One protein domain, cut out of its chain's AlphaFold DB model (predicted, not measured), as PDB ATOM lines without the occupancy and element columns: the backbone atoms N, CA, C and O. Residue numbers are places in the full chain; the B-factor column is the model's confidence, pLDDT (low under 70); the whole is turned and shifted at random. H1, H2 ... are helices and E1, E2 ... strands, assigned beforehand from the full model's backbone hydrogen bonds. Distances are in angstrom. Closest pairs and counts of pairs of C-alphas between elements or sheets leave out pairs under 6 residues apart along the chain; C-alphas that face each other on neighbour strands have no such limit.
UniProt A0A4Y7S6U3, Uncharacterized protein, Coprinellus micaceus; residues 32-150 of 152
ATOM      1  N   ILE A  32       9.049 -36.974  -4.007       62.91
ATOM      2  CA  ILE A  32       8.109 -35.866  -3.935       62.91
ATOM      3  C   ILE A  32       8.062 -35.425  -2.470       62.91
ATOM      4  O   ILE A  32       7.585 -36.203  -1.640       62.91
ATOM      5  N   PRO A  33       8.512 -34.207  -2.133       63.81
ATOM      6  CA  PRO A  33       8.450 -33.734  -0.759       63.81
ATOM      7  C   PRO A  33       6.989 -33.530  -0.352       63.81
ATOM      8  O   PRO A  33       6.206 -32.932  -1.100       63.81
ATOM      9  N   ILE A  34       6.624 -34.038   0.819       65.56
ATOM     10  CA  ILE A  34       5.303 -33.853   1.425       65.56
ATOM     11  C   ILE A  34       5.482 -33.403   2.875       65.56
ATOM     12  O   ILE A  34       6.373 -33.874   3.565       65.56
ATOM     13  N   ASP A  35       4.631 -32.500   3.349       67.81
ATOM     14  CA  ASP A  35       4.728 -31.992   4.724       67.81
ATOM     15  C   ASP A  35       4.312 -33.091   5.700       67.81
ATOM     16  O   ASP A  35       4.916 -33.285   6.747       67.81
ATOM     17  N   SER A  36       3.256 -33.831   5.343       71.31
ATOM     18  CA  SER A  36       2.767 -34.920   6.175       71.31
ATOM     19  C   SER A  36       2.124 -36.065   5.402       71.31
ATOM     20  O   SER A  36       1.416 -35.859   4.408       71.31
ATOM     21  N   LEU A  37       2.350 -37.283   5.902       75.88
ATOM     22  CA  LEU A  37       1.752 -38.528   5.432       75.88
ATOM     23  C   LEU A  37       1.043 -39.253   6.580       75.88
ATOM     24  O   LEU A  37       1.685 -39.696   7.530       75.88
ATOM     25  N   THR A  38      -0.270 -39.453   6.451       76.88
ATOM     26  CA  THR A  38      -1.056 -40.212   7.436       76.88
ATOM     27  C   THR A  38      -1.655 -41.465   6.811       76.88
ATOM     28  O   THR A  38      -2.415 -41.391   5.840       76.88
ATOM     29  N   ILE A  39      -1.350 -42.624   7.400       75.00
ATOM     30  CA  ILE A  39      -1.865 -43.925   6.966       75.00
ATOM     31  C   ILE A  39      -2.693 -44.547   8.091       75.00
ATOM     32  O   ILE A  39      -2.186 -44.776   9.188       75.00
ATOM     33  N   HIS A  40      -3.951 -44.870   7.780       71.69
ATOM     34  CA  HIS A  40      -4.864 -45.580   8.675       71.69
ATOM     35  C   HIS A  40      -5.163 -46.983   8.149       71.69
ATOM     36  O   HIS A  40      -5.500 -47.143   6.976       71.69
ATOM     37  N   ASP A  41      -5.088 -47.970   9.044       67.25
ATOM     38  CA  ASP A  41      -5.579 -49.344   8.873       67.25
ATOM     39  C   ASP A  41      -5.203 -50.009   7.535       67.25
ATOM     40  O   ASP A  41      -5.900 -49.973   6.521       67.25
ATOM     41  N   THR A  42      -4.080 -50.718   7.567       62.16
ATOM     42  CA  THR A  42      -3.599 -51.530   6.435       62.16
ATOM     43  C   THR A  42      -4.421 -52.798   6.182       62.16
ATOM     44  O   THR A  42      -4.170 -53.500   5.200       62.16
ATOM     45  N   HIS A  43      -5.348 -53.155   7.081       63.38
ATOM     46  CA  HIS A  43      -6.083 -54.422   7.083       63.38
ATOM     47  C   HIS A  43      -5.183 -55.662   6.909       63.38
ATOM     48  O   HIS A  43      -5.533 -56.628   6.224       63.38
ATOM     49  N   GLY A  44      -3.990 -55.634   7.516       53.34
ATOM     50  CA  GLY A  44      -3.016 -56.725   7.449       53.34
ATOM     51  C   GLY A  44      -2.277 -56.846   6.112       53.34
ATOM     52  O   GLY A  44      -1.561 -57.825   5.905       53.34
ATOM     53  N   ALA A  45      -2.436 -55.887   5.198       54.41
ATOM     54  CA  ALA A  45      -1.594 -55.800   4.016       54.41
ATOM     55  C   ALA A  45      -0.217 -55.244   4.392       54.41
ATOM     56  O   ALA A  45      -0.108 -54.291   5.161       54.41
ATOM     57  N   SER A  46       0.839 -55.826   3.824       53.50
ATOM     58  CA  SER A  46       2.169 -55.247   3.936       53.50
ATOM     59  C   SER A  46       2.236 -53.946   3.139       53.50
ATOM     60  O   SER A  46       1.888 -53.899   1.954       53.50
ATOM     61  N   LEU A  47       2.687 -52.881   3.797       55.44
ATOM     62  CA  LEU A  47       3.016 -51.622   3.143       55.44
ATOM     63  C   LEU A  47       4.409 -51.765   2.525       55.44
ATOM     64  O   LEU A  47       5.419 -51.447   3.137       55.44
ATOM     65  N   HIS A  48       4.461 -52.300   1.309       47.81
ATOM     66  CA  HIS A  48       5.645 -52.237   0.455       47.81
ATOM     67  C   HIS A  48       5.326 -51.340  -0.734       47.81
ATOM     68  O   HIS A  48       5.118 -51.818  -1.849       47.81
ATOM     69  N   PHE A  49       5.207 -50.038  -0.504       48.84
ATOM     70  CA  PHE A  49       5.161 -49.088  -1.606       48.84
ATOM     71  C   PHE A  49       5.730 -47.730  -1.198       48.84
ATOM     72  O   PHE A  49       5.153 -47.023  -0.382       48.84
ATOM     73  N   LEU A  50       6.842 -47.396  -1.856       45.00
ATOM     74  CA  LEU A  50       7.225 -46.062  -2.317       45.00
ATOM     75  C   LEU A  50       7.251 -44.936  -1.277       45.00
ATOM     76  O   LEU A  50       6.854 -43.820  -1.590       45.00
ATOM     77  N   LEU A  51       7.856 -45.180  -0.115       50.78
ATOM     78  CA  LEU A  51       8.637 -44.103   0.507       50.78
ATOM     79  C   LEU A  51       9.761 -43.646  -0.443       50.78
ATOM     80  O   LEU A  51      10.064 -42.473  -0.519       50.78
ATOM     81  N   ASP A  52      10.244 -44.515  -1.338       48.94
ATOM     82  CA  ASP A  52      11.215 -44.135  -2.376       48.94
ATOM     83  C   ASP A  52      10.746 -43.003  -3.321       48.94
ATOM     84  O   ASP A  52      11.552 -42.435  -4.056       48.94
ATOM     85  N   CYS A  53       9.442 -42.704  -3.381       51.34
ATOM     86  CA  CYS A  53       8.896 -41.609  -4.192       51.34
ATOM     87  C   CYS A  53       8.358 -40.443  -3.365       51.34
ATOM     88  O   CYS A  53       7.910 -39.477  -3.979       51.34
ATOM     89  N   PHE A  54       8.367 -40.512  -2.036       62.41
ATOM     90  CA  PHE A  54       7.865 -39.452  -1.167       62.41
ATOM     91  C   PHE A  54       8.848 -39.207  -0.030       62.41
ATOM     92  O   PHE A  54       9.256 -40.148   0.633       62.41
ATOM     93  N   GLU A  55       9.173 -37.949   0.222       68.50
ATOM     94  CA  GLU A  55      10.047 -37.544   1.326       68.50
ATOM     95  C   GLU A  55       9.189 -36.748   2.318       68.50
ATOM     96  O   GLU A  55       9.037 -35.533   2.153       68.50
ATOM     97  N   PRO A  56       8.467 -37.436   3.230       71.38
ATOM     98  CA  PRO A  56       7.662 -36.774   4.242       71.38
ATOM     99  C   PRO A  56       8.526 -36.148   5.333       71.38
ATOM    100  O   PRO A  56       9.399 -36.821   5.870       71.38
ATOM    101  N   GLU A  57       8.219 -34.914   5.734       77.44
ATOM    102  CA  GLU A  57       8.748 -34.359   6.991       77.44
ATOM    103  C   GLU A  57       8.103 -35.080   8.188       77.44
ATOM    104  O   GLU A  57       8.802 -35.659   9.019       77.44
ATOM    105  N   ASP A  58       6.764 -35.153   8.206       80.19
ATOM    106  CA  ASP A  58       5.992 -35.812   9.263       80.19
ATOM    107  C   ASP A  58       5.287 -37.083   8.761       80.19
ATOM    108  O   ASP A  58       4.481 -37.049   7.826       80.19
ATOM    109  N   THR A  59       5.477 -38.219   9.433       82.44
ATOM    110  CA  THR A  59       4.724 -39.450   9.139       82.44
ATOM    111  C   THR A  59       3.950 -39.965  10.347       82.44
ATOM    112  O   THR A  59       4.507 -40.186  11.419       82.44
ATOM    113  N   ILE A  60       2.653 -40.236  10.157       83.38
ATOM    114  CA  ILE A  60       1.769 -40.846  11.155       83.38
ATOM    115  C   ILE A  60       1.280 -42.202  10.642       83.38
ATOM    116  O   ILE A  60       0.558 -42.290   9.644       83.38
ATOM    117  N   LEU A  61       1.624 -43.266  11.367       82.31
ATOM    118  CA  LEU A  61       1.146 -44.621  11.111       82.31
ATOM    119  C   LEU A  61       0.174 -45.027  12.215       82.31
ATOM    120  O   LEU A  61       0.565 -45.150  13.374       82.31
ATOM    121  N   ASP A  62      -1.087 -45.250  11.853       81.81
ATOM    122  CA  ASP A  62      -2.152 -45.602  12.791       81.81
ATOM    123  C   ASP A  62      -2.712 -46.994  12.489       81.81
ATOM    124  O   ASP A  62      -3.158 -47.291  11.374       81.81
ATOM    125  N   SER A  63      -2.692 -47.866  13.499       75.94
ATOM    126  CA  SER A  63      -3.300 -49.198  13.443       75.94
ATOM    127  C   SER A  63      -2.769 -50.059  12.278       75.94
ATOM    128  O   SER A  63      -3.499 -50.835  11.657       75.94
ATOM    129  N   CYS A  64      -1.479 -49.924  11.955       71.69
ATOM    130  CA  CYS A  64      -0.789 -50.656  10.887       71.69
ATOM    131  C   CYS A  64      -0.144 -51.949  11.426       71.69
ATOM    132  O   CYS A  64       0.414 -51.960  12.522       71.69
ATOM    133  N   TRP A  65      -0.280 -53.063  10.691       61.16
ATOM    134  CA  TRP A  65       0.023 -54.413  11.215       61.16
ATOM    135  C   TRP A  65       1.280 -55.052  10.595       61.16
ATOM    136  O   TRP A  65       1.737 -56.082  11.082       61.16
ATOM    137  N   PHE A  66       1.860 -54.452   9.544       60.34
ATOM    138  CA  PHE A  66       3.062 -54.958   8.865       60.34
ATOM    139  C   PHE A  66       3.903 -53.809   8.289       60.34
ATOM    140  O   PHE A  66       3.713 -53.412   7.137       60.34
ATOM    141  N   ILE A  67       4.835 -53.291   9.094       63.78
ATOM    142  CA  ILE A  67       5.780 -52.238   8.700       63.78
ATOM    143  C   ILE A  67       7.171 -52.862   8.621       63.78
ATOM    144  O   ILE A  67       7.822 -53.035   9.637       63.78
ATOM    145  N   THR A  68       7.621 -53.267   7.437       64.38
ATOM    146  CA  THR A  68       8.920 -53.953   7.290       64.38
ATOM    147  C   THR A  68      10.114 -53.006   7.339       64.38
ATOM    148  O   THR A  68      11.181 -53.437   7.756       64.38
ATOM    149  N   ASN A  69       9.916 -51.742   6.961       72.31
ATOM    150  CA  ASN A  69      10.866 -50.639   7.091       72.31
ATOM    151  C   ASN A  69      10.106 -49.389   7.547       72.31
ATOM    152  O   ASN A  69       8.934 -49.226   7.196       72.31
ATOM    153  N   LEU A  70      10.774 -48.515   8.296       79.06
ATOM    154  CA  LEU A  70      10.235 -47.211   8.671       79.06
ATOM    155  C   LEU A  70      10.534 -46.157   7.592       79.06
ATOM    156  O   LEU A  70      11.491 -46.321   6.837       79.06
ATOM    157  N   PRO A  71       9.700 -45.109   7.485       75.69
ATOM    158  CA  PRO A  71       9.978 -43.952   6.639       75.69
ATOM    159  C   PRO A  71      11.230 -43.203   7.086       75.69
ATOM    160  O   PRO A  71      11.386 -42.907   8.271       75.69
ATOM    161  N   GLU A  72      12.071 -42.844   6.119       78.38
ATOM    162  CA  GLU A  72      13.039 -41.759   6.282       78.38
ATOM    163  C   GLU A  72      12.230 -40.455   6.362       78.38
ATOM    164  O   GLU A  72      11.564 -40.075   5.397       78.38
ATOM    165  N   CYS A  73      12.175 -39.857   7.552       80.44
ATOM    166  CA  CYS A  73      11.439 -38.628   7.851       80.44
ATOM    167  C   CYS A  73      12.004 -37.984   9.118       80.44
ATOM    168  O   CYS A  73      12.614 -38.674   9.936       80.44
ATOM    169  N   ASP A  74      11.754 -36.689   9.299       87.06
ATOM    170  CA  ASP A  74      12.199 -35.965  10.491       87.06
ATOM    171  C   ASP A  74      11.355 -36.362  11.707       87.06
ATOM    172  O   ASP A  74      11.863 -36.466  12.822       87.06
ATOM    173  N   ARG A  75      10.052 -36.614  11.513       90.69
ATOM    174  CA  ARG A  75       9.136 -36.947  12.610       90.69
ATOM    175  C   ARG A  75       8.305 -38.178  12.316       90.69
ATOM    176  O   ARG A  75       7.539 -38.224  11.352       90.69
ATOM    177  N   LEU A  76       8.361 -39.150  13.220       90.81
ATOM    178  CA  LEU A  76       7.605 -40.390  13.132       90.81
ATOM    179  C   LEU A  76       6.660 -40.542  14.324       90.81
ATOM    180  O   LEU A  76       7.076 -40.639  15.473       90.81
ATOM    181  N   THR A  77       5.362 -40.657  14.046       91.94
ATOM    182  CA  THR A  77       4.347 -41.045  15.031       91.94
ATOM    183  C   THR A  77       3.824 -42.445  14.741       91.94
ATOM    184  O   THR A  77       3.190 -42.694  13.713       91.94
ATOM    185  N   LEU A  78       4.015 -43.354  15.692       90.81
ATOM    186  CA  LEU A  78       3.445 -44.695  15.696       90.81
ATOM    187  C   LEU A  78       2.259 -44.736  16.657       90.81
ATOM    188  O   LEU A  78       2.429 -44.562  17.862       90.81
ATOM    189  N   ARG A  79       1.054 -44.994  16.144       89.69
ATOM    190  CA  ARG A  79      -0.165 -45.111  16.948       89.69
ATOM    191  C   ARG A  79      -0.791 -46.493  16.830       89.69
ATOM    192  O   ARG A  79      -1.060 -46.963  15.727       89.69
ATOM    193  N   GLN A  80      -1.086 -47.123  17.970       86.19
ATOM    194  CA  GLN A  80      -1.811 -48.406  18.031       86.19
ATOM    195  C   GLN A  80      -1.195 -49.499  17.134       86.19
ATOM    196  O   GLN A  80      -1.887 -50.352  16.574       86.19
ATOM    197  N   ILE A  81       0.130 -49.467  16.991       83.25
ATOM    198  CA  ILE A  81       0.889 -50.399  16.163       83.25
ATOM    199  C   ILE A  81       1.102 -51.718  16.914       83.25
ATOM    200  O   ILE A  81       1.304 -51.741  18.133       83.25
ATOM    201  N   GLN A  82       1.074 -52.823  16.168       79.31
ATOM    202  CA  GLN A  82       1.471 -54.148  16.647       79.31
ATOM    203  C   GLN A  82       2.903 -54.462  16.199       79.31
ATOM    204  O   GLN A  82       3.283 -54.134  15.076       79.31
ATOM    205  N   SER A  83       3.691 -55.117  17.053       76.62
ATOM    206  CA  SER A  83       5.035 -55.571  16.687       76.62
ATOM    207  C   SER A  83       5.007 -56.870  15.897       76.62
ATOM    208  O   SER A  83       4.064 -57.663  15.939       76.62
ATOM    209  N   PHE A  84       6.117 -57.109  15.212       78.19
ATOM    210  CA  PHE A  84       6.465 -58.367  14.574       78.19
ATOM    211  C   PHE A  84       7.910 -58.733  14.946       78.19
ATOM    212  O   PHE A  84       8.646 -57.932  15.524       78.19
ATOM    213  N   ALA A  85       8.326 -59.960  14.636       80.44
ATOM    214  CA  ALA A  85       9.689 -60.405  14.916       80.44
ATOM    215  C   ALA A  85      10.718 -59.548  14.153       80.44
ATOM    216  O   ALA A  85      10.637 -59.455  12.930       80.44
ATOM    217  N   GLY A  86      11.680 -58.959  14.868       81.12
ATOM    218  CA  GLY A  86      12.683 -58.048  14.297       81.12
ATOM    219  C   GLY A  86      12.240 -56.583  14.225       81.12
ATOM    220  O   GLY A  86      12.977 -55.750  13.710       81.12
ATOM    221  N   PHE A  87      11.056 -56.236  14.746       85.69
ATOM    222  CA  PHE A  87      10.610 -54.841  14.779       85.69
ATOM    223  C   PHE A  87      11.495 -53.952  15.663       85.69
ATOM    224  O   PHE A  87      11.681 -52.786  15.340       85.69
ATOM    225  N   ALA A  88      12.073 -54.494  16.742       89.94
ATOM    226  CA  ALA A  88      13.008 -53.755  17.592       89.94
ATOM    227  C   ALA A  88      14.228 -53.263  16.796       89.94
ATOM    228  O   ALA A  88      14.570 -52.090  16.886       89.94
ATOM    229  N   ASP A  89      14.815 -54.119  15.952       87.88
ATOM    230  CA  ASP A  89      15.945 -53.747  15.091       87.88
ATOM    231  C   ASP A  89      15.562 -52.642  14.096       87.88
ATOM    232  O   ASP A  89      16.322 -51.701  13.878       87.88
ATOM    233  N   VAL A  90      14.359 -52.736  13.518       85.81
ATOM    234  CA  VAL A  90      13.826 -51.725  12.593       85.81
ATOM    235  C   VAL A  90      13.612 -50.385  13.303       85.81
ATOM    236  O   VAL A  90      13.984 -49.350  12.765       85.81
ATOM    237  N   LEU A  91      13.025 -50.399  14.503       90.75
ATOM    238  CA  LEU A  91      12.720 -49.187  15.263       90.75
ATOM    239  C   LEU A  91      13.986 -48.506  15.799       90.75
ATOM    240  O   LEU A  91      14.084 -47.284  15.765       90.75
ATOM    241  N   VAL A  92      14.958 -49.285  16.277       91.06
ATOM    242  CA  VAL A  92      16.250 -48.760  16.746       91.06
ATOM    243  C   VAL A  92      17.057 -48.147  15.602       91.06
ATOM    244  O   VAL A  92      17.792 -47.193  15.826       91.06
ATOM    245  N   GLY A  93      16.913 -48.668  14.381       88.25
ATOM    246  CA  GLY A  93      17.579 -48.124  13.199       88.25
ATOM    247  C   GLY A  93      17.003 -46.805  12.677       88.25
ATOM    248  O   GLY A  93      17.547 -46.283  11.710       88.25
ATOM    249  N   TRP A  94      15.916 -46.290  13.259       91.00
ATOM    250  CA  TRP A  94      15.320 -45.018  12.853       91.00
ATOM    251  C   TRP A  94      16.050 -43.832  13.496       91.00
ATOM    252  O   TRP A  94      16.251 -43.816  14.711       91.00
ATOM    253  N   ASP A  95      16.429 -42.853  12.676       89.56
ATOM    254  CA  ASP A  95      17.378 -41.782  13.003       89.56
ATOM    255  C   ASP A  95      16.858 -40.363  12.699       89.56
ATOM    256  O   ASP A  95      17.656 -39.443  12.532       89.56
ATOM    257  N   GLY A  96      15.535 -40.177  12.646       89.56
ATOM    258  CA  GLY A  96      14.923 -38.847  12.543       89.56
ATOM    259  C   GLY A  96      14.987 -38.046  13.852       89.56
ATOM    260  O   GLY A  96      15.508 -38.508  14.863       89.56
ATOM    261  N   ASP A  97      14.413 -36.846  13.850       93.44
ATOM    262  CA  ASP A  97      14.482 -35.894  14.965       93.44
ATOM    263  C   ASP A  97      13.487 -36.201  16.103       93.44
ATOM    264  O   ASP A  97      13.808 -36.005  17.275       93.44
ATOM    265  N   GLU A  98      12.265 -36.654  15.786       95.56
ATOM    266  CA  GLU A  98      11.181 -36.846  16.770       95.56
ATOM    267  C   GLU A  98      10.451 -38.187  16.589       95.56
ATOM    268  O   GLU A  98       9.827 -38.438  15.556       95.56
ATOM    269  N   LEU A  99      10.451 -39.027  17.627       95.06
ATOM    270  CA  LEU A  99       9.741 -40.306  17.667       95.06
ATOM    271  C   LEU A  99       8.621 -40.281  18.709       95.06
ATOM    272  O   LEU A  99       8.862 -40.308  19.914       95.06
ATOM    273  N   VAL A 100       7.372 -40.346  18.256       94.88
ATOM    274  CA  VAL A 100       6.197 -40.452  19.127       94.88
ATOM    275  C   VAL A 100       5.638 -41.870  19.080       94.88
ATOM    276  O   VAL A 100       5.198 -42.342  18.032       94.88
ATOM    277  N   ILE A 101       5.574 -42.542  20.229       93.12
ATOM    278  CA  ILE A 101       4.928 -43.852  20.377       93.12
ATOM    279  C   ILE A 101       3.658 -43.677  21.210       93.12
ATOM    280  O   ILE A 101       3.705 -43.388  22.405       93.12
ATOM    281  N   ASP A 102       2.506 -43.847  20.567       93.62
ATOM    282  CA  ASP A 102       1.184 -43.604  21.137       93.62
ATOM    283  C   ASP A 102       0.359 -44.891  21.217       93.62
ATOM    284  O   ASP A 102      -0.077 -45.454  20.207       93.62
ATOM    285  N   SER A 103       0.090 -45.345  22.442       89.75
ATOM    286  CA  SER A 103      -0.843 -46.440  22.721       89.75
ATOM    287  C   SER A 103      -0.510 -47.729  21.948       89.75
ATOM    288  O   SER A 103      -1.404 -48.464  21.522       89.75
ATOM    289  N   CYS A 104       0.779 -47.999  21.722       89.31
ATOM    290  CA  CYS A 104       1.246 -49.140  20.938       89.31
ATOM    291  C   CYS A 104       1.363 -50.404  21.795       89.31
ATOM    292  O   CYS A 104       2.157 -50.472  22.730       89.31
ATOM    293  N   SER A 105       0.622 -51.461  21.465       86.12
ATOM    294  CA  SER A 105       0.591 -52.669  22.303       86.12
ATOM    295  C   SER A 105       1.921 -53.420  22.360       86.12
ATOM    296  O   SER A 105       2.085 -54.275  23.223       86.12
ATOM    297  N   PHE A 106       2.845 -53.142  21.433       88.12
ATOM    298  CA  PHE A 106       4.157 -53.778  21.425       88.12
ATOM    299  C   PHE A 106       5.086 -53.304  22.532       88.12
ATOM    300  O   PHE A 106       6.048 -54.003  22.818       88.12
ATOM    301  N   LEU A 107       4.853 -52.124  23.115       89.94
ATOM    302  CA  LEU A 107       5.762 -51.539  24.095       89.94
ATOM    303  C   LEU A 107       5.512 -52.147  25.486       89.94
ATOM    304  O   LEU A 107       5.038 -51.483  26.410       89.94
ATOM    305  N   ASP A 108       5.778 -53.448  25.594       88.25
ATOM    306  CA  ASP A 108       5.640 -54.274  26.791       88.25
ATOM    307  C   ASP A 108       7.010 -54.659  27.383       88.25
ATOM    308  O   ASP A 108       8.065 -54.323  26.846       88.25
ATOM    309  N   GLU A 109       7.013 -55.373  28.514       89.62
ATOM    310  CA  GLU A 109       8.250 -55.803  29.191       89.62
ATOM    311  C   GLU A 109       9.168 -56.643  28.293       89.62
ATOM    312  O   GLU A 109      10.390 -56.582  28.422       89.62
ATOM    313  N   ARG A 110       8.596 -57.427  27.372       91.12
ATOM    314  CA  ARG A 110       9.378 -58.255  26.457       91.12
ATOM    315  C   ARG A 110      10.111 -57.381  25.450       91.12
ATOM    316  O   ARG A 110      11.293 -57.612  25.222       91.12
ATOM    317  N   PHE A 111       9.429 -56.401  24.867       91.81
ATOM    318  CA  PHE A 111      10.045 -55.476  23.923       91.81
ATOM    319  C   PHE A 111      11.129 -54.630  24.589       91.81
ATOM    320  O   PHE A 111      12.210 -54.489  24.031       91.81
ATOM    321  N   ILE A 112      10.899 -54.155  25.819       92.94
ATOM    322  CA  ILE A 112      11.944 -53.472  26.596       92.94
ATOM    323  C   ILE A 112      13.171 -54.377  26.790       92.94
ATOM    324  O   ILE A 112      14.290 -53.927  26.573       92.94
ATOM    325  N   GLY A 113      12.979 -55.661  27.105       93.00
ATOM    326  CA  GLY A 113      14.090 -56.614  27.199       93.00
ATOM    327  C   GLY A 113      14.841 -56.827  25.875       93.00
ATOM    328  O   GLY A 113      16.053 -57.031  25.879       93.00
ATOM    329  N   GLU A 114      14.155 -56.756  24.730       93.94
ATOM    330  CA  GLU A 114      14.803 -56.776  23.409       93.94
ATOM    331  C   GLU A 114      15.671 -55.522  23.199       93.94
ATOM    332  O   GLU A 114      16.820 -55.649  22.774       93.94
ATOM    333  N   LEU A 115      15.183 -54.339  23.583       94.50
ATOM    334  CA  LEU A 115      15.945 -53.086  23.530       94.50
ATOM    335  C   LEU A 115      17.174 -53.098  24.456       94.50
ATOM    336  O   LEU A 115      18.267 -52.717  24.042       94.50
ATOM    337  N   GLU A 116      17.022 -53.592  25.686       94.12
ATOM    338  CA  GLU A 116      18.128 -53.766  26.639       94.12
ATOM    339  C   GLU A 116      19.223 -54.682  26.077       94.12
ATOM    340  O   GLU A 116      20.414 -54.394  26.213       94.12
ATOM    341  N   MET A 117      18.836 -55.780  25.416       94.25
ATOM    342  CA  MET A 117      19.795 -56.663  24.750       94.25
ATOM    343  C   MET A 117      20.527 -55.954  23.612       94.25
ATOM    344  O   MET A 117      21.731 -56.166  23.465       94.25
ATOM    345  N   ILE A 118      19.837 -55.122  22.826       93.12
ATOM    346  CA  ILE A 118      20.465 -54.347  21.749       93.12
ATOM    347  C   ILE A 118      21.531 -53.419  22.334       93.12
ATOM    348  O   ILE A 118      22.685 -53.526  21.926       93.12
ATOM    349  N   VAL A 119      21.201 -52.615  23.351       93.44
ATOM    350  CA  VAL A 119      22.169 -51.730  24.035       93.44
ATOM    351  C   VAL A 119      23.339 -52.519  24.619       93.44
ATOM    352  O   VAL A 119      24.492 -52.117  24.487       93.44
ATOM    353  N   ALA A 120      23.085 -53.673  25.241       92.88
ATOM    354  CA  ALA A 120      24.145 -54.505  25.807       92.88
ATOM    355  C   ALA A 120      25.095 -55.082  24.739       92.88
ATOM    356  O   ALA A 120      26.272 -55.315  25.024       92.88
ATOM    357  N   VAL A 121      24.591 -55.338  23.528       93.56
ATOM    358  CA  VAL A 121      25.373 -55.866  22.404       93.56
ATOM    359  C   VAL A 121      26.128 -54.759  21.671       93.56
ATOM    360  O   VAL A 121      27.292 -54.961  21.320       93.56
ATOM    361  N   THR A 122      25.491 -53.613  21.423       91.19
ATOM    362  CA  THR A 122      26.091 -52.490  20.689       91.19
ATOM    363  C   THR A 122      27.015 -51.657  21.570       91.19
ATOM    364  O   THR A 122      28.025 -51.157  21.085       91.19
ATOM    365  N   GLY A 123      26.703 -51.545  22.863       90.31
ATOM    366  CA  GLY A 123      27.359 -50.634  23.798       90.31
ATOM    367  C   GLY A 123      26.938 -49.170  23.633       90.31
ATOM    368  O   GLY A 123      27.505 -48.315  24.308       90.31
ATOM    369  N   GLU A 124      25.965 -48.893  22.765       90.12
ATOM    370  CA  GLU A 124      25.525 -47.544  22.408       90.12
ATOM    371  C   GLU A 124      24.111 -47.278  22.954       90.12
ATOM    372  O   GLU A 124      23.271 -48.186  22.924       90.12
ATOM    373  N   PRO A 125      23.831 -46.057  23.447       92.69
ATOM    374  CA  PRO A 125      22.481 -45.658  23.832       92.69
ATOM    375  C   PRO A 125      21.542 -45.664  22.619       92.69
ATOM    376  O   PRO A 125      21.952 -45.389  21.490       92.69
ATOM    377  N   LEU A 126      20.265 -45.962  22.850       93.31
ATOM    378  CA  LEU A 126      19.245 -45.882  21.804       93.31
ATOM    379  C   LEU A 126      18.852 -44.426  21.577       93.31
ATOM    380  O   LEU A 126      18.731 -43.688  22.547       93.31
ATOM    381  N   TRP A 127      18.585 -44.033  20.329       92.50
ATOM    382  CA  TRP A 127      17.900 -42.768  20.024       92.50
ATOM    383  C   TRP A 127      18.497 -41.546  20.754       92.50
ATOM    384  O   TRP A 127      17.763 -40.735  21.314       92.50
ATOM    385  N   GLN A 128      19.832 -41.448  20.816       88.81
ATOM    386  CA  GLN A 128      20.529 -40.448  21.639       88.81
ATOM    387  C   GLN A 128      20.215 -39.005  21.219       88.81
ATOM    388  O   GLN A 128      20.105 -38.127  22.074       88.81
ATOM    389  N   ASP A 129      20.066 -38.782  19.915       89.50
ATOM    390  CA  ASP A 129      19.797 -37.470  19.320       89.50
ATOM    391  C   ASP A 129      18.327 -37.304  18.894       89.50
ATOM    392  O   ASP A 129      17.985 -36.329  18.232       89.50
ATOM    393  N   VAL A 130      17.455 -38.235  19.293       92.25
ATOM    394  CA  VAL A 130      16.036 -38.259  18.919       92.25
ATOM    395  C   VAL A 130      15.173 -37.886  20.125       92.25
ATOM    396  O   VAL A 130      15.315 -38.461  21.209       92.25
ATOM    397  N   ASP A 131      14.230 -36.963  19.941       93.69
ATOM    398  CA  ASP A 131      13.219 -36.648  20.952       93.69
ATOM    399  C   ASP A 131      12.151 -37.754  20.986       93.69
ATOM    400  O   ASP A 131      11.355 -37.897  20.057       93.69
ATOM    401  N   VAL A 132      12.160 -38.581  22.037       94.00
ATOM    402  CA  VAL A 132      11.252 -39.731  22.171       94.00
ATOM    403  C   VAL A 132      10.109 -39.401  23.126       94.00
ATOM    404  O   VAL A 132      10.293 -39.290  24.341       94.00
ATOM    405  N   GLU A 133       8.887 -39.341  22.597       94.50
ATOM    406  CA  GLU A 133       7.671 -39.134  23.380       94.50
ATOM    407  C   GLU A 133       6.823 -40.410  23.458       94.50
ATOM    408  O   GLU A 133       6.395 -40.971  22.449       94.50
ATOM    409  N   LEU A 134       6.494 -40.844  24.679       93.69
ATOM    410  CA  LEU A 134       5.592 -41.976  24.908       93.69
ATOM    411  C   LEU A 134       4.230 -41.492  25.414       93.69
ATOM    412  O   LEU A 134       4.112 -40.965  26.523       93.69
ATOM    413  N   ARG A 135       3.175 -41.730  24.633       92.75
ATOM    414  CA  ARG A 135       1.785 -41.381  24.967       92.75
ATOM    415  C   ARG A 135       0.972 -42.641  25.250       92.75
ATOM    416  O   ARG A 135       1.065 -43.629  24.536       92.75
ATOM    417  N   GLY A 136       0.163 -42.627  26.310       86.94
ATOM    418  CA  GLY A 136      -0.659 -43.793  26.677       86.94
ATOM    419  C   GLY A 136       0.128 -44.975  27.267       86.94
ATOM    420  O   GLY A 136      -0.437 -46.054  27.435       86.94
ATOM    421  N   HIS A 137       1.402 -44.767  27.616       86.38
ATOM    422  CA  HIS A 137       2.279 -45.741  28.267       86.38
ATOM    423  C   HIS A 137       2.517 -45.375  29.741       86.38
ATOM    424  O   HIS A 137       2.379 -44.218  30.131       86.38
ATOM    425  N   GLY A 138       2.811 -46.371  30.582       87.12
ATOM    426  CA  GLY A 138       3.000 -46.162  32.022       87.12
ATOM    427  C   GLY A 138       4.381 -45.600  32.377       87.12
ATOM    428  O   GLY A 138       5.357 -45.866  31.683       87.12
ATOM    429  N   ASP A 139       4.480 -44.912  33.519       87.06
ATOM    430  CA  ASP A 139       5.710 -44.241  33.985       87.06
ATOM    431  C   ASP A 139       6.947 -45.155  34.051       87.06
ATOM    432  O   ASP A 139       8.077 -44.696  33.891       87.06
ATOM    433  N   ALA A 140       6.753 -46.448  34.328       88.88
ATOM    434  CA  ALA A 140       7.844 -47.421  34.354       88.88
ATOM    435  C   ALA A 140       8.444 -47.634  32.957       88.88
ATOM    436  O   ALA A 140       9.661 -47.654  32.813       88.88
ATOM    437  N   THR A 141       7.597 -47.727  31.933       89.94
ATOM    438  CA  THR A 141       8.018 -47.864  30.537       89.94
ATOM    439  C   THR A 141       8.783 -46.624  30.087       89.94
ATOM    440  O   THR A 141       9.869 -46.756  29.533       89.94
ATOM    441  N   SER A 142       8.278 -45.426  30.403       89.00
ATOM    442  CA  SER A 142       8.969 -44.171  30.078       89.00
ATOM    443  C   SER A 142      10.333 -44.060  30.744       89.00
ATOM    444  O   SER A 142      11.292 -43.659  30.092       89.00
ATOM    445  N   ARG A 143      10.452 -44.471  32.011       90.62
ATOM    446  CA  ARG A 143      11.744 -44.491  32.706       90.62
ATOM    447  C   ARG A 143      12.734 -45.448  32.045       90.62
ATOM    448  O   ARG A 143      13.869 -45.056  31.811       90.62
ATOM    449  N   ASN A 144      12.303 -46.665  31.713       92.31
ATOM    450  CA  ASN A 144      13.180 -47.651  31.080       92.31
ATOM    451  C   ASN A 144      13.695 -47.144  29.724       92.31
ATOM    452  O   ASN A 144      14.877 -47.279  29.435       92.31
ATOM    453  N   ILE A 145      12.838 -46.514  28.914       92.56
ATOM    454  CA  ILE A 145      13.268 -45.914  27.642       92.56
ATOM    455  C   ILE A 145      14.272 -44.776  27.875       92.56
ATOM    456  O   ILE A 145      15.310 -44.757  27.224       92.56
ATOM    457  N   GLN A 146      14.034 -43.887  28.843       91.25
ATOM    458  CA  GLN A 146      14.976 -42.806  29.177       91.25
ATOM    459  C   GLN A 146      16.348 -43.328  29.628       91.25
ATOM    460  O   GLN A 146      17.379 -42.773  29.246       91.25
ATOM    461  N   GLU A 147      16.372 -44.408  30.414       92.00
ATOM    462  CA  GLU A 147      17.612 -45.078  30.824       92.00
ATOM    463  C   GLU A 147      18.358 -45.659  29.613       92.00
ATOM    464  O   GLU A 147      19.578 -45.516  29.513       92.00
ATOM    465  N   LEU A 148      17.632 -46.249  28.658       92.44
ATOM    466  CA  LEU A 148      18.197 -46.777  27.412       92.44
ATOM    467  C   LEU A 148      18.719 -45.682  26.469       92.44
ATOM    468  O   LEU A 148      19.650 -45.947  25.710       92.44
ATOM    469  N   GLN A 149      18.184 -44.457  26.544       90.56
ATOM    470  CA  GLN A 149      18.715 -43.290  25.823       90.56
ATOM    471  C   GLN A 149      19.996 -42.712  26.451       90.56
ATOM    472  O   GLN A 149      20.586 -41.775  25.915       90.56
ATOM    473  N   GLY A 150      20.458 -43.243  27.589       82.75
ATOM    474  CA  GLY A 150      21.676 -42.772  28.252       82.75
ATOM    475  C   GLY A 150      21.531 -41.413  28.949       82.75
ATOM    476  O   GLY A 150      22.538 -40.778  29.269       82.75
TER     477      GLY A 150
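Overview. This is residues 32 to 150 of the 152 residues of an uncharacterized protein of Coprinellus micaceus (UniProt A0A4Y7S6U3). The chain is wound in stacked turns, a short solenoid: five parallel strands, E1 to E5, stand side by side as a wall along one side, and after each of E1 to E4 the chain crosses to the opposite side and comes back to the next strand. The opposite side is made by the unnamed stretch 41 to 53, by part of 63 to 74, and by H1 and H2, while H3 caps the E5 end of the stack. The printed part has 119 residues with three named helices and five named strands, in the order E1 E2 E3 H1 E4 H2 E5 H3; the sheet runs E1 E2 E3 E4 E5, and the class is mixed, helices and strands. It is compact, with a radius of gyration of the C-alphas of 13.9 A, and spans 37 by 28 by 24 A, longest along the stack.

Arrangement. E1, residues 32 to 40, is an edge strand and bends by 84 degrees at residue 35. Its parallel neighbour E2, residues 54 to 62, bends by 96 degrees at residue 57; N 37 and O 58 are 2.9 A apart, within hydrogen-bond range. E3, residues 75 to 79, is parallel to E2, with N 59 and O 75 at 2.8 A. E4, residues 98 to 102, is parallel to E3 at 7 degrees, with N 76 and O 98 at 2.8 A. E5, residues 131 to 135, is the other edge strand, parallel to E4, with N 99 and O 131 at 2.8 A. The sheet is twisted. H1, residues 87 to 92, lies between E3 and E4 in the chain and H2, residues 109 to 122, between E4 and E5; these are two strand-helix-strand units, parallel neighbour strands joined through a helix, with right-handed crossovers. H1 and H2 are not on the sheet. They only just touch, with 3 pairs of C-alphas within 8 A, the closest those of Ala 88 and Leu 115 at 6.7 A, and H2 does so with residues 111 to 115 alone. H3, residues 139 to 148, touches H2, the closest C-alphas being those of Glu 116 and Leu 148 at 7.0 A, at a shallow tilt of 11 degrees, the same way. H3 only grazes the sheet, with its residues 141 to 146. In H1, H2 and H3 every O i to N i+4 pair is within hydrogen-bond range.

Along the chain. E1 begins at C-alpha 32, (8.109, -35.866, -3.935), and is 20.5 A long; E2 is 18.2 A. E3, E4 and E5 measure 13.1, 12.8 and 13.0 A. H1 is 8.5 A long, and H2, 20.0 A, begins at C-alpha 109, (8.250, -55.803, 29.191). H3, 14.3 A, ends at C-alpha 148, (18.197, -46.777, 27.412).

Size, cuts and confidence. The two C-alphas farthest apart, those of Ile 32 and Ala 140, are 40.0 A apart. The printed part has no cut. The links E1 to E2 and E2 to E3 are long, with 13 and 12 residues. The mean pLDDT of the printed part is 81.8; residues 32 to 35, 41 to 55 and 65 to 68 are under 70.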